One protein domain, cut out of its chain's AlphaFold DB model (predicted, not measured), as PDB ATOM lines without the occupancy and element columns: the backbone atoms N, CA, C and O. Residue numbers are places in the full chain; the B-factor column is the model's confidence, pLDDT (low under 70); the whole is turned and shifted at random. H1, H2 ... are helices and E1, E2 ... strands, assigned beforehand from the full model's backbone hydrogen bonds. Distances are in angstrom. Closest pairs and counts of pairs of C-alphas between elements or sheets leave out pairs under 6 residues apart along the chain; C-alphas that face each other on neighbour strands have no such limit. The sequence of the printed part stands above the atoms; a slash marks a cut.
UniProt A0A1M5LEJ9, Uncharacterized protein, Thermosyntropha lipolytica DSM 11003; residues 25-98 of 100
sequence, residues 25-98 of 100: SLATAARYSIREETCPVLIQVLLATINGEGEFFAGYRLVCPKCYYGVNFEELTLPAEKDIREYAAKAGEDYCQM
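This is residues 25 to 98 of the 100 residues of an uncharacterized protein of Thermosyntropha lipolytica DSM 11003 (UniProt A0A1M5LEJ9). A small antiparallel sheet of three short strands, E1, E2 and E3, has helix H2 next to it near the middle of the domain, and beyond H2 the longest helix, H4, makes one end. H3 sits beside H2, H5 lies near H2 and H4, and at the other end are H1 and the loop after it. The printed part has 74 residues with five named helices and three named strands, in the order E1 H1 H2 H3 E2 E3 H4 H5; the sheet's order is E1, E2, E3, and the class is mixed, helices and strands. The whole is compact, with a radius of gyration of the C-alphas of 12.5 A and spans of 35 by 24 by 23 A.

The sheet is made of E1, residues 25 to 28, E2, residues 60 to 63, and E3, residues 70 to 72, which measure 10.2 A, 10.0 A and 6.8 A from first to last C-alpha. E1 begins at C-alpha 25, at (6.826, 34.403, -36.700). H1 is residues 29 to 32, H2 residues 42 to 50 with 12.6 A, and H3 residues 54 to 57. H4, residues 81 to 91, is 15.3 A long and begins at C-alpha 81, at (0.737, 34.376, -56.319). H5, residues 93 to 96, ends at C-alpha 96, at (-5.051, 30.661, -43.181).

E2 is the inner strand of the sheet. E1 and E2 are antiparallel at 143 degrees, with N 27 and O 61 at 2.7 A, within hydrogen-bond range. E2 and E3 form an antiparallel hairpin at 140 degrees, with N 71 and O 62 at 2.7 A, within hydrogen-bond range. H1 is on the sheet but only grazes it, with residues 29 to 31. H2 is only just on the sheet, with 5 pairs of C-alphas within 10 A, and only grazes it, with residues 42 to 45. H2 and H3 touch, the closest C-alphas being those of Ala 48 and Gly 54, 5.2 A apart. H2 and H4 touch, with the C-alphas of Ile 50 and Glu 81 closest at 6.5 A; they run opposite ways at a steep tilt of 38 degrees, only just past shallow. H5 is close to H2 but not clearly touching, with the C-alphas of Gln 44 and Cys 96 closest at 5.2 A. H1 and H4 are apart, and H3 and H4 too. In H2 and H4 every O i to N i+4 pair is within hydrogen-bond range; H1, H3 and H5 are too short for such a pair.

The two C-alphas farthest apart, those of Ser 33 and Lys 82, are 36.1 A from each other. The printed part has no cut, and no link is long. The mean pLDDT of the printed part is 83.4, and residues 28 to 38 are under 70.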
ATOM      1  N   SER A  25       7.701  33.758 -37.673       81.44
ATOM      2  CA  SER A  25       6.826  34.403 -36.700       81.44
ATOM      3  C   SER A  25       6.646  35.877 -37.035       81.44
ATOM      4  O   SER A  25       7.579  36.561 -37.463       81.44
ATOM      5  N   LEU A  26       5.427  36.369 -36.831       79.06
ATOM      6  CA  LEU A  26       5.094  37.782 -36.942       79.06
ATOM      7  C   LEU A  26       5.185  38.451 -35.566       79.06
ATOM      8  O   LEU A  26       4.785  37.905 -34.540       79.06
ATOM      9  N   ALA A  27       5.729  39.656 -35.541       70.50
ATOM     10  CA  ALA A  27       5.804  40.529 -34.384       70.50
ATOM     11  C   ALA A  27       5.289  41.909 -34.798       70.50
ATOM     12  O   ALA A  27       5.759  42.486 -35.776       70.50
ATOM     13  N   THR A  28       4.326  42.464 -34.065       61.91
ATOM     14  CA  THR A  28       3.885  43.841 -34.306       61.91
ATOM     15  C   THR A  28       4.984  44.813 -33.872       61.91
ATOM     16  O   THR A  28       5.622  44.616 -32.837       61.91
ATOM     17  N   ALA A  29       5.211  45.900 -34.617       57.19
ATOM     18  CA  ALA A  29       6.047  46.996 -34.118       57.19
ATOM     19  C   ALA A  29       5.473  47.579 -32.809       57.19
ATOM     20  O   ALA A  29       6.227  47.944 -31.907       57.19
ATOM     21  N   ALA A  30       4.140  47.558 -32.670       48.56
ATOM     22  CA  ALA A  30       3.450  47.840 -31.419       48.56
ATOM     23  C   ALA A  30       3.771  46.823 -30.312       48.56
ATOM     24  O   ALA A  30       3.831  47.237 -29.176       48.56
ATOM     25  N   ARG A  31       4.110  45.548 -30.553       48.22
ATOM     26  CA  ARG A  31       4.531  44.614 -29.478       48.22
ATOM     27  C   ARG A  31       5.747  45.107 -28.683       48.22
ATOM     28  O   ARG A  31       5.932  44.693 -27.542       48.22
ATOM     29  N   TYR A  32       6.554  46.002 -29.259       48.78
ATOM     30  CA  TYR A  32       7.656  46.681 -28.569       48.78
ATOM     31  C   TYR A  32       7.221  47.947 -27.793       48.78
ATOM     32  O   TYR A  32       8.040  48.513 -27.073       48.78
ATOM     33  N   SER A  33       5.961  48.395 -27.901       43.59
ATOM     34  CA  SER A  33       5.417  49.597 -27.237       43.59
ATOM     35  C   SER A  33       4.054  49.424 -26.527       43.59
ATOM     36  O   SER A  33       3.857  50.024 -25.473       43.59
ATOM     37  N   ILE A  34       3.112  48.624 -27.040       43.19
ATOM     38  CA  ILE A  34       1.756  48.368 -26.531       43.19
ATOM     39  C   ILE A  34       1.324  46.900 -26.794       43.19
ATOM     40  O   ILE A  34       1.371  46.374 -27.902       43.19
ATOM     41  N   ARG A  35       0.895  46.261 -25.705       45.12
ATOM     42  CA  ARG A  35       0.488  44.864 -25.464       45.12
ATOM     43  C   ARG A  35      -0.630  44.291 -26.366       45.12
ATOM     44  O   ARG A  35      -1.743  44.100 -25.882       45.12
ATOM     45  N   GLU A  36      -0.354  43.921 -27.611       53.03
ATOM     46  CA  GLU A  36      -1.182  42.900 -28.279       53.03
ATOM     47  C   GLU A  36      -0.493  41.534 -28.217       53.03
ATOM     48  O   GLU A  36       0.663  41.367 -28.618       53.03
ATOM     49  N   GLU A  37      -1.190  40.571 -27.612       59.44
ATOM     50  CA  GLU A  37      -0.651  39.242 -27.313       59.44
ATOM     51  C   GLU A  37      -0.663  38.312 -28.526       59.44
ATOM     52  O   GLU A  37       0.121  37.365 -28.526       59.44
ATOM     53  N   THR A  38      -1.446  38.630 -29.566       69.88
ATOM     54  CA  THR A  38      -1.652  37.763 -30.732       69.88
ATOM     55  C   THR A  38      -1.194  38.384 -32.057       69.88
ATOM     56  O   THR A  38      -1.352  39.585 -32.265       69.88
ATOM     57  N   CYS A  39      -0.658  37.583 -32.978       78.31
ATOM     58  CA  CYS A  39      -0.247  37.984 -34.326       78.31
ATOM     59  C   CYS A  39      -0.815  37.031 -35.393       78.31
ATOM     60  O   CYS A  39      -0.985  35.847 -35.125       78.31
ATOM     61  N   PRO A  40      -1.106  37.501 -36.617       85.56
ATOM     62  CA  PRO A  40      -1.549  36.618 -37.688       85.56
ATOM     63  C   PRO A  40      -0.420  35.655 -38.075       85.56
ATOM     64  O   PRO A  40       0.760  35.940 -37.852       85.56
ATOM     65  N   VAL A  41      -0.760  34.525 -38.687       90.19
ATOM     66  CA  VAL A  41       0.235  33.690 -39.382       90.19
ATOM     67  C   VAL A  41       0.692  34.363 -40.683       90.19
ATOM     68  O   VAL A  41      -0.038  35.163 -41.273       90.19
ATOM     69  N   LEU A  42       1.895  34.045 -41.170       91.88
ATOM     70  CA  LEU A  42       2.452  34.712 -42.353       91.88
ATOM     71  C   LEU A  42       1.606  34.456 -43.609       91.88
ATOM     72  O   LEU A  42       1.407  35.376 -44.402       91.88
ATOM     73  N   ILE A  43       1.015  33.272 -43.765       94.00
ATOM     74  CA  ILE A  43       0.157  32.969 -44.911       94.00
ATOM     75  C   ILE A  43      -1.068  33.885 -44.986       94.00
ATOM     76  O   ILE A  43      -1.473  34.256 -46.085       94.00
ATOM     77  N   GLN A  44      -1.621  34.316 -43.850       92.00
ATOM     78  CA  GLN A  44      -2.747  35.249 -43.822       92.00
ATOM     79  C   GLN A  44      -2.334  36.607 -44.407       92.00
ATOM     80  O   GLN A  44      -3.049  37.173 -45.234       92.00
ATOM     81  N   VAL A  45      -1.142  37.091 -44.047       91.69
ATOM     82  CA  VAL A  45      -0.576  38.349 -44.567       91.69
ATOM     83  C   VAL A  45      -0.268  38.243 -46.063       91.69
ATOM     84  O   VAL A  45      -0.565  39.160 -46.831       91.69
ATOM     85  N   LEU A  46       0.289  37.109 -46.501       93.75
ATOM     86  CA  LEU A  46       0.576  36.845 -47.914       93.75
ATOM     87  C   LEU A  46      -0.708  36.828 -48.753       93.75
ATOM     88  O   LEU A  46      -0.752  37.460 -49.807       93.75
ATOM     89  N   LEU A  47      -1.757  36.151 -48.271       94.56
ATOM     90  CA  LEU A  47      -3.065  36.087 -48.927       94.56
ATOM     91  C   LEU A  47      -3.727  37.464 -49.024       94.56
ATOM     92  O   LEU A  47      -4.201  37.834 -50.095       94.56
ATOM     93  N   ALA A  48      -3.721  38.240 -47.940       92.31
ATOM     94  CA  ALA A  48      -4.247  39.600 -47.959       92.31
ATOM     95  C   ALA A  48      -3.493  40.477 -48.965       92.31
ATOM     96  O   ALA A  48      -4.101  41.190 -49.758       92.31
ATOM     97  N   THR A  49      -2.164  40.364 -49.007       92.50
ATOM     98  CA  THR A  49      -1.322  41.141 -49.927       92.50
ATOM     99  C   THR A  49      -1.675  40.877 -51.389       92.50
ATOM    100  O   THR A  49      -1.897  41.827 -52.138       92.50
ATOM    101  N   ILE A  50      -1.797  39.610 -51.803       94.44
ATOM    102  CA  ILE A  50      -2.156  39.278 -53.195       94.44
ATOM    103  C   ILE A  50      -3.611  39.621 -53.550       94.44
ATOM    104  O   ILE A  50      -3.940  39.727 -54.727       94.44
ATOM    105  N   ASN A  51      -4.476  39.815 -52.552       93.19
ATOM    106  CA  ASN A  51      -5.861  40.249 -52.741       93.19
ATOM    107  C   ASN A  51      -6.029  41.783 -52.674       93.19
ATOM    108  O   ASN A  51      -7.146  42.274 -52.801       93.19
ATOM    109  N   GLY A  52      -4.943  42.549 -52.504       91.12
ATOM    110  CA  GLY A  52      -4.988  44.016 -52.415       91.12
ATOM    111  C   GLY A  52      -5.317  44.564 -51.021       91.12
ATOM    112  O   GLY A  52      -5.582  45.752 -50.873       91.12
ATOM    113  N   GLU A  53      -5.266  43.718 -49.995       90.38
ATOM    114  CA  GLU A  53      -5.607  44.011 -48.596       90.38
ATOM    115  C   GLU A  53      -4.355  44.091 -47.695       90.38
ATOM    116  O   GLU A  53      -4.442  44.067 -46.469       90.38
ATOM    117  N   GLY A  54      -3.157  44.178 -48.286       82.50
ATOM    118  CA  GLY A  54      -1.883  44.161 -47.552       82.50
ATOM    119  C   GLY A  54      -1.705  45.318 -46.558       82.50
ATOM    120  O   GLY A  54      -1.006  45.162 -45.559       82.50
ATOM    121  N   GLU A  55      -2.376  46.455 -46.776       84.31
ATOM    122  CA  GLU A  55      -2.288  47.633 -45.899       84.31
ATOM    123  C   GLU A  55      -2.773  47.363 -44.465       84.31
ATOM    124  O   GLU A  55      -2.267  47.981 -43.529       84.31
ATOM    125  N   PHE A  56      -3.678  46.396 -44.256       80.00
ATOM    126  CA  PHE A  56      -4.114  45.996 -42.909       80.00
ATOM    127  C   PHE A  56      -2.983  45.411 -42.056       80.00
ATOM    128  O   PHE A  56      -3.083  45.377 -40.829       80.00
ATOM    129  N   PHE A  57      -1.900  44.971 -42.697       78.62
ATOM    130  CA  PHE A  57      -0.733  44.381 -42.054       78.62
ATOM    131  C   PHE A  57       0.501  45.292 -42.129       78.62
ATOM    132  O   PHE A  57       1.616  44.858 -41.824       78.62
ATOM    133  N   ALA A  58       0.320  46.567 -42.483       75.88
ATOM    134  CA  ALA A  58       1.389  47.552 -42.433       75.88
ATOM    135  C   ALA A  58       1.961  47.666 -41.005       75.88
ATOM    136  O   ALA A  58       1.228  47.773 -40.020       75.88
ATOM    137  N   GLY A  59       3.291  47.637 -40.881       74.56
ATOM    138  CA  GLY A  59       3.985  47.734 -39.590       74.56
ATOM    139  C   GLY A  59       4.172  46.410 -38.837       74.56
ATOM    140  O   GLY A  59       4.767  46.401 -37.751       74.56
ATOM    141  N   TYR A  60       3.727  45.283 -39.397       77.75
ATOM    142  CA  TYR A  60       4.162  43.971 -38.926       77.75
ATOM    143  C   TYR A  60       5.605  43.694 -39.353       77.75
ATOM    144  O   TYR A  60       6.014  43.941 -40.486       77.75
ATOM    145  N   ARG A  61       6.385  43.135 -38.426       86.25
ATOM    146  CA  ARG A  61       7.739  42.645 -38.676       86.25
ATOM    147  C   ARG A  61       7.765  41.135 -38.580       86.25
ATOM    148  O   ARG A  61       7.140  40.533 -37.718       86.25
ATOM    149  N   LEU A  62       8.552  40.528 -39.437       87.56
ATOM    150  CA  LEU A  62       8.792  39.101 -39.472       87.56
ATOM    151  C   LEU A  62      10.090  38.772 -38.764       87.56
ATOM    152  O   LEU A  62      11.085  39.459 -38.960       87.56
ATOM    153  N   VAL A  63      10.125  37.704 -37.983       89.69
ATOM    154  CA  VAL A  63      11.370  37.217 -37.388       89.69
ATOM    155  C   VAL A  63      11.846  36.013 -38.185       89.69
ATOM    156  O   VAL A  63      11.160  34.996 -38.284       89.69
ATOM    157  N   CYS A  64      13.044  36.120 -38.762       91.12
ATOM    158  CA  CYS A  64      13.629  35.005 -39.494       91.12
ATOM    159  C   CYS A  64      13.974  33.851 -38.531       91.12
ATOM    160  O   CYS A  64      14.773  34.059 -37.617       91.12
ATOM    161  N   PRO A  65      13.523  32.609 -38.773       90.81
ATOM    162  CA  PRO A  65      13.811  31.476 -37.884       90.81
ATOM    163  C   PRO A  65      15.272  31.003 -37.920       90.81
ATOM    164  O   PRO A  65      15.675  30.146 -37.138       90.81
ATOM    165  N   LYS A  66      16.082  31.505 -38.863       92.62
ATOM    166  CA  LYS A  66      17.483  31.089 -39.037       92.62
ATOM    167  C   LYS A  66      18.490  32.066 -38.446       92.62
ATOM    168  O   LYS A  66      19.540  31.615 -37.994       92.62
ATOM    169  N   CYS A  67      18.217  33.369 -38.492       92.50
ATOM    170  CA  CYS A  67      19.112  34.400 -37.955       92.50
ATOM    171  C   CYS A  67      18.477  35.272 -36.866       92.50
ATOM    172  O   CYS A  67      19.172  36.114 -36.311       92.50
ATOM    173  N   TYR A  68      17.187  35.078 -36.565       89.50
ATOM    174  CA  TYR A  68      16.418  35.805 -35.546       89.50
ATOM    175  C   TYR A  68      16.357  37.326 -35.737       89.50
ATOM    176  O   TYR A  68      15.964  38.056 -34.831       89.50
ATOM    177  N   TYR A  69      16.716  37.815 -36.925       88.38
ATOM    178  CA  TYR A  69      16.616  39.228 -37.262       88.38
ATOM    179  C   TYR A  69      15.186  39.590 -37.670       88.38
ATOM    180  O   TYR A  69      14.507  38.802 -38.336       88.38
ATOM    181  N   GLY A  70      14.751  40.788 -37.274       88.50
ATOM    182  CA  GLY A  70      13.453  41.343 -37.641       88.50
ATOM    183  C   GLY A  70      13.488  41.955 -39.039       88.50
ATOM    184  O   GLY A  70      14.256  42.881 -39.278       88.50
ATOM    185  N   VAL A  71      12.624  41.490 -39.929       88.12
ATOM    186  CA  VAL A  71      12.487  41.895 -41.333       88.12
ATOM    187  C   VAL A  71      11.175  42.653 -41.495       88.12
ATOM    188  O   VAL A  71      10.165  42.217 -40.946       88.12
ATOM    189  N   ASN A  72      11.166  43.780 -42.205       86.94
ATOM    190  CA  ASN A  72       9.889  44.402 -42.570       86.94
ATOM    191  C   ASN A  72       9.223  43.549 -43.660       86.94
ATOM    192  O   ASN A  72       9.915  42.998 -44.516       86.94
ATOM    193  N   PHE A  73       7.899  43.390 -43.637       86.38
ATOM    194  CA  PHE A  73       7.219  42.540 -44.623       86.38
ATOM    195  C   PHE A  73       7.480  43.003 -46.064       86.38
ATOM    196  O   PHE A  73       7.706  42.185 -46.950       86.38
ATOM    197  N   GLU A  74       7.577  44.313 -46.265       84.75
ATOM    198  CA  GLU A  74       7.868  44.970 -47.537       84.75
ATOM    199  C   GLU A  74       9.283  44.668 -48.068       84.75
ATOM    200  O   GLU A  74       9.555  44.850 -49.252       84.75
ATOM    201  N   GLU A  75      10.194  44.201 -47.210       88.31
ATOM    202  CA  GLU A  75      11.559  43.811 -47.588       88.31
ATOM    203  C   GLU A  75      11.649  42.344 -48.033       88.31
ATOM    204  O   GLU A  75      12.691  41.911 -48.537       88.31
ATOM    205  N   LEU A  76      10.588  41.551 -47.837       87.31
ATOM    206  CA  LEU A  76      10.559  40.187 -48.338       87.31
ATOM    207  C   LEU A  76      10.395  40.166 -49.855       87.31
ATOM    208  O   LEU A  76       9.544  40.829 -50.442       87.31
ATOM    209  N   THR A  77      11.157  39.282 -50.495       88.50
ATOM    210  CA  THR A  77      10.796  38.822 -51.833       88.50
ATOM    211  C   THR A  77       9.590  37.900 -51.703       88.50
ATOM    212  O   THR A  77       9.708  36.800 -51.162       88.50
ATOM    213  N   LEU A  78       8.432  38.366 -52.169       89.81
ATOM    214  CA  LEU A  78       7.203  37.586 -52.118       89.81
ATOM    215  C   LEU A  78       7.278  36.391 -53.084       89.81
ATOM    216  O   LEU A  78       7.754  36.553 -54.213       89.81
ATOM    217  N   PRO A  79       6.803  35.200 -52.675       93.44
ATOM    218  CA  PRO A  79       6.581  34.094 -53.600       93.44
ATOM    219  C   PRO A  79       5.569  34.472 -54.687       93.44
ATOM    220  O   PRO A  79       4.801  35.426 -54.536       93.44
ATOM    221  N   ALA A  80       5.528  33.705 -55.776       95.00
ATOM    222  CA  ALA A  80       4.529  33.937 -56.809       95.00
ATOM    223  C   ALA A  80       3.113  33.711 -56.253       95.00
ATOM    224  O   ALA A  80       2.886  32.814 -55.440       95.00
ATOM    225  N   GLU A  81       2.140  34.481 -56.746       95.56
ATOM    226  CA  GLU A  81       0.737  34.376 -56.319       95.56
ATOM    227  C   GLU A  81       0.212  32.934 -56.402       95.56
ATOM    228  O   GLU A  81      -0.457  32.446 -55.491       95.56
ATOM    229  N   LYS A  82       0.568  32.233 -57.483       96.00
ATOM    230  CA  LYS A  82       0.222  30.827 -57.691       96.00
ATOM    231  C   LYS A  82       0.702  29.946 -56.532       96.00
ATOM    232  O   LYS A  82      -0.089  29.164 -56.011       96.00
ATOM    233  N   ASP A  83       1.953  30.100 -56.110       95.62
ATOM    234  CA  ASP A  83       2.559  29.277 -55.058       95.62
ATOM    235  C   ASP A  83       1.903  29.551 -53.697       95.62
ATOM    236  O   ASP A  83       1.648  28.627 -52.925       95.62
ATOM    237  N   ILE A  84       1.554  30.814 -53.430       95.56
ATOM    238  CA  ILE A  84       0.826  31.226 -52.220       95.56
ATOM    239  C   ILE A  84      -0.550  30.550 -52.173       95.56
ATOM    240  O   ILE A  84      -0.921  29.965 -51.154       95.56
ATOM    241  N   ARG A  85      -1.306  30.589 -53.279       95.31
ATOM    242  CA  ARG A  85      -2.640  29.971 -53.360       95.31
ATOM    243  C   ARG A  85      -2.575  28.446 -53.249       95.31
ATOM    244  O   ARG A  85      -3.395  27.855 -52.548       95.31
ATOM    245  N   GLU A  86      -1.601  27.808 -53.897       94.69
ATOM    246  CA  GLU A  86      -1.384  26.358 -53.793       94.69
ATOM    247  C   GLU A  86      -1.027  25.932 -52.366       94.69
ATOM    248  O   GLU A  86      -1.548  24.929 -51.871       94.69
ATOM    249  N   TYR A  87      -0.169  26.696 -51.689       94.38
ATOM    250  CA  TYR A  87       0.157  26.454 -50.291       94.38
ATOM    251  C   TYR A  87      -1.073  26.596 -49.394       94.38
ATOM    252  O   TYR A  87      -1.353  25.684 -48.621       94.38
ATOM    253  N   ALA A  88      -1.845  27.678 -49.532       93.25
ATOM    254  CA  ALA A  88      -3.052  27.909 -48.735       93.25
ATOM    255  C   ALA A  88      -4.069  26.762 -48.877       93.25
ATOM    256  O   ALA A  88      -4.587  26.255 -47.880       93.25
ATOM    257  N   ALA A  89      -4.284  26.273 -50.103       93.06
ATOM    258  CA  ALA A  89      -5.160  25.130 -50.364       93.06
ATOM    259  C   ALA A  89      -4.686  23.836 -49.671       93.06
ATOM    260  O   ALA A  89      -5.507  23.020 -49.244       93.06
ATOM    261  N   LYS A  90      -3.366  23.638 -49.541       92.94
ATOM    262  CA  LYS A  90      -2.775  22.482 -48.845       92.94
ATOM    263  C   LYS A  90      -2.775  22.645 -47.324       92.94
ATOM    264  O   LYS A  90      -3.051  21.676 -46.620       92.94
ATOM    265  N   ALA A  91      -2.462  23.842 -46.831       89.69
ATOM    266  CA  ALA A  91      -2.337  24.150 -45.407       89.69
ATOM    267  C   ALA A  91      -3.692  24.100 -44.678       89.69
ATOM    268  O   ALA A  91      -3.749  23.661 -43.528       89.69
ATOM    269  N   GLY A  92      -4.776  24.447 -45.381       90.69
ATOM    270  CA  GLY A  92      -6.146  24.400 -44.879       90.69
ATOM    271  C   GLY A  92      -6.642  25.753 -44.368       90.69
ATOM    272  O   GLY A  92      -5.876  26.553 -43.836       90.69
ATOM    273  N   GLU A  93      -7.944  25.989 -44.525       89.00
ATOM    274  CA  GLU A  93      -8.589  27.281 -44.251       89.00
ATOM    275  C   GLU A  93      -8.419  27.743 -42.796       89.00
ATOM    276  O   GLU A  93      -8.071  28.901 -42.571       89.00
ATOM    277  N   ASP A  94      -8.544  26.823 -41.832       89.44
ATOM    278  CA  ASP A  94      -8.353  27.107 -40.403       89.44
ATOM    279  C   ASP A  94      -6.991  27.749 -40.116       89.44
ATOM    280  O   ASP A  94      -6.879  28.660 -39.299       89.44
ATOM    281  N   TYR A  95      -5.939  27.270 -40.787       88.25
ATOM    282  CA  TYR A  95      -4.600  27.825 -40.629       88.25
ATOM    283  C   TYR A  95      -4.508  29.212 -41.265       88.25
ATOM    284  O   TYR A  95      -3.968  30.129 -40.658       88.25
ATOM    285  N   CYS A  96      -5.087  29.394 -42.451       89.25
ATOM    286  CA  CYS A  96      -5.051  30.661 -43.181       89.25
ATOM    287  C   CYS A  96      -5.796  31.820 -42.493       89.25
ATOM    288  O   CYS A  96      -5.593  32.967 -42.884       89.25
ATOM    289  N   GLN A  97      -6.633  31.539 -41.490       87.06
ATOM    290  CA  GLN A  97      -7.364  32.536 -40.697       87.06
ATOM    291  C   GLN A  97      -6.863  32.630 -39.241       87.06
ATOM    292  O   GLN A  97      -7.481  33.297 -38.408       87.06
ATOM    293  N   MET A  98      -5.764  31.943 -38.913       84.31
ATOM    294  CA  MET A  98      -5.275  31.807 -37.546       84.31
ATOM    295  C   MET A  98      -4.502  33.038 -37.065       84.31
ATOM    296  O   MET A  98      -3.590  33.530 -37.730       84.31
TER     297      MET A  98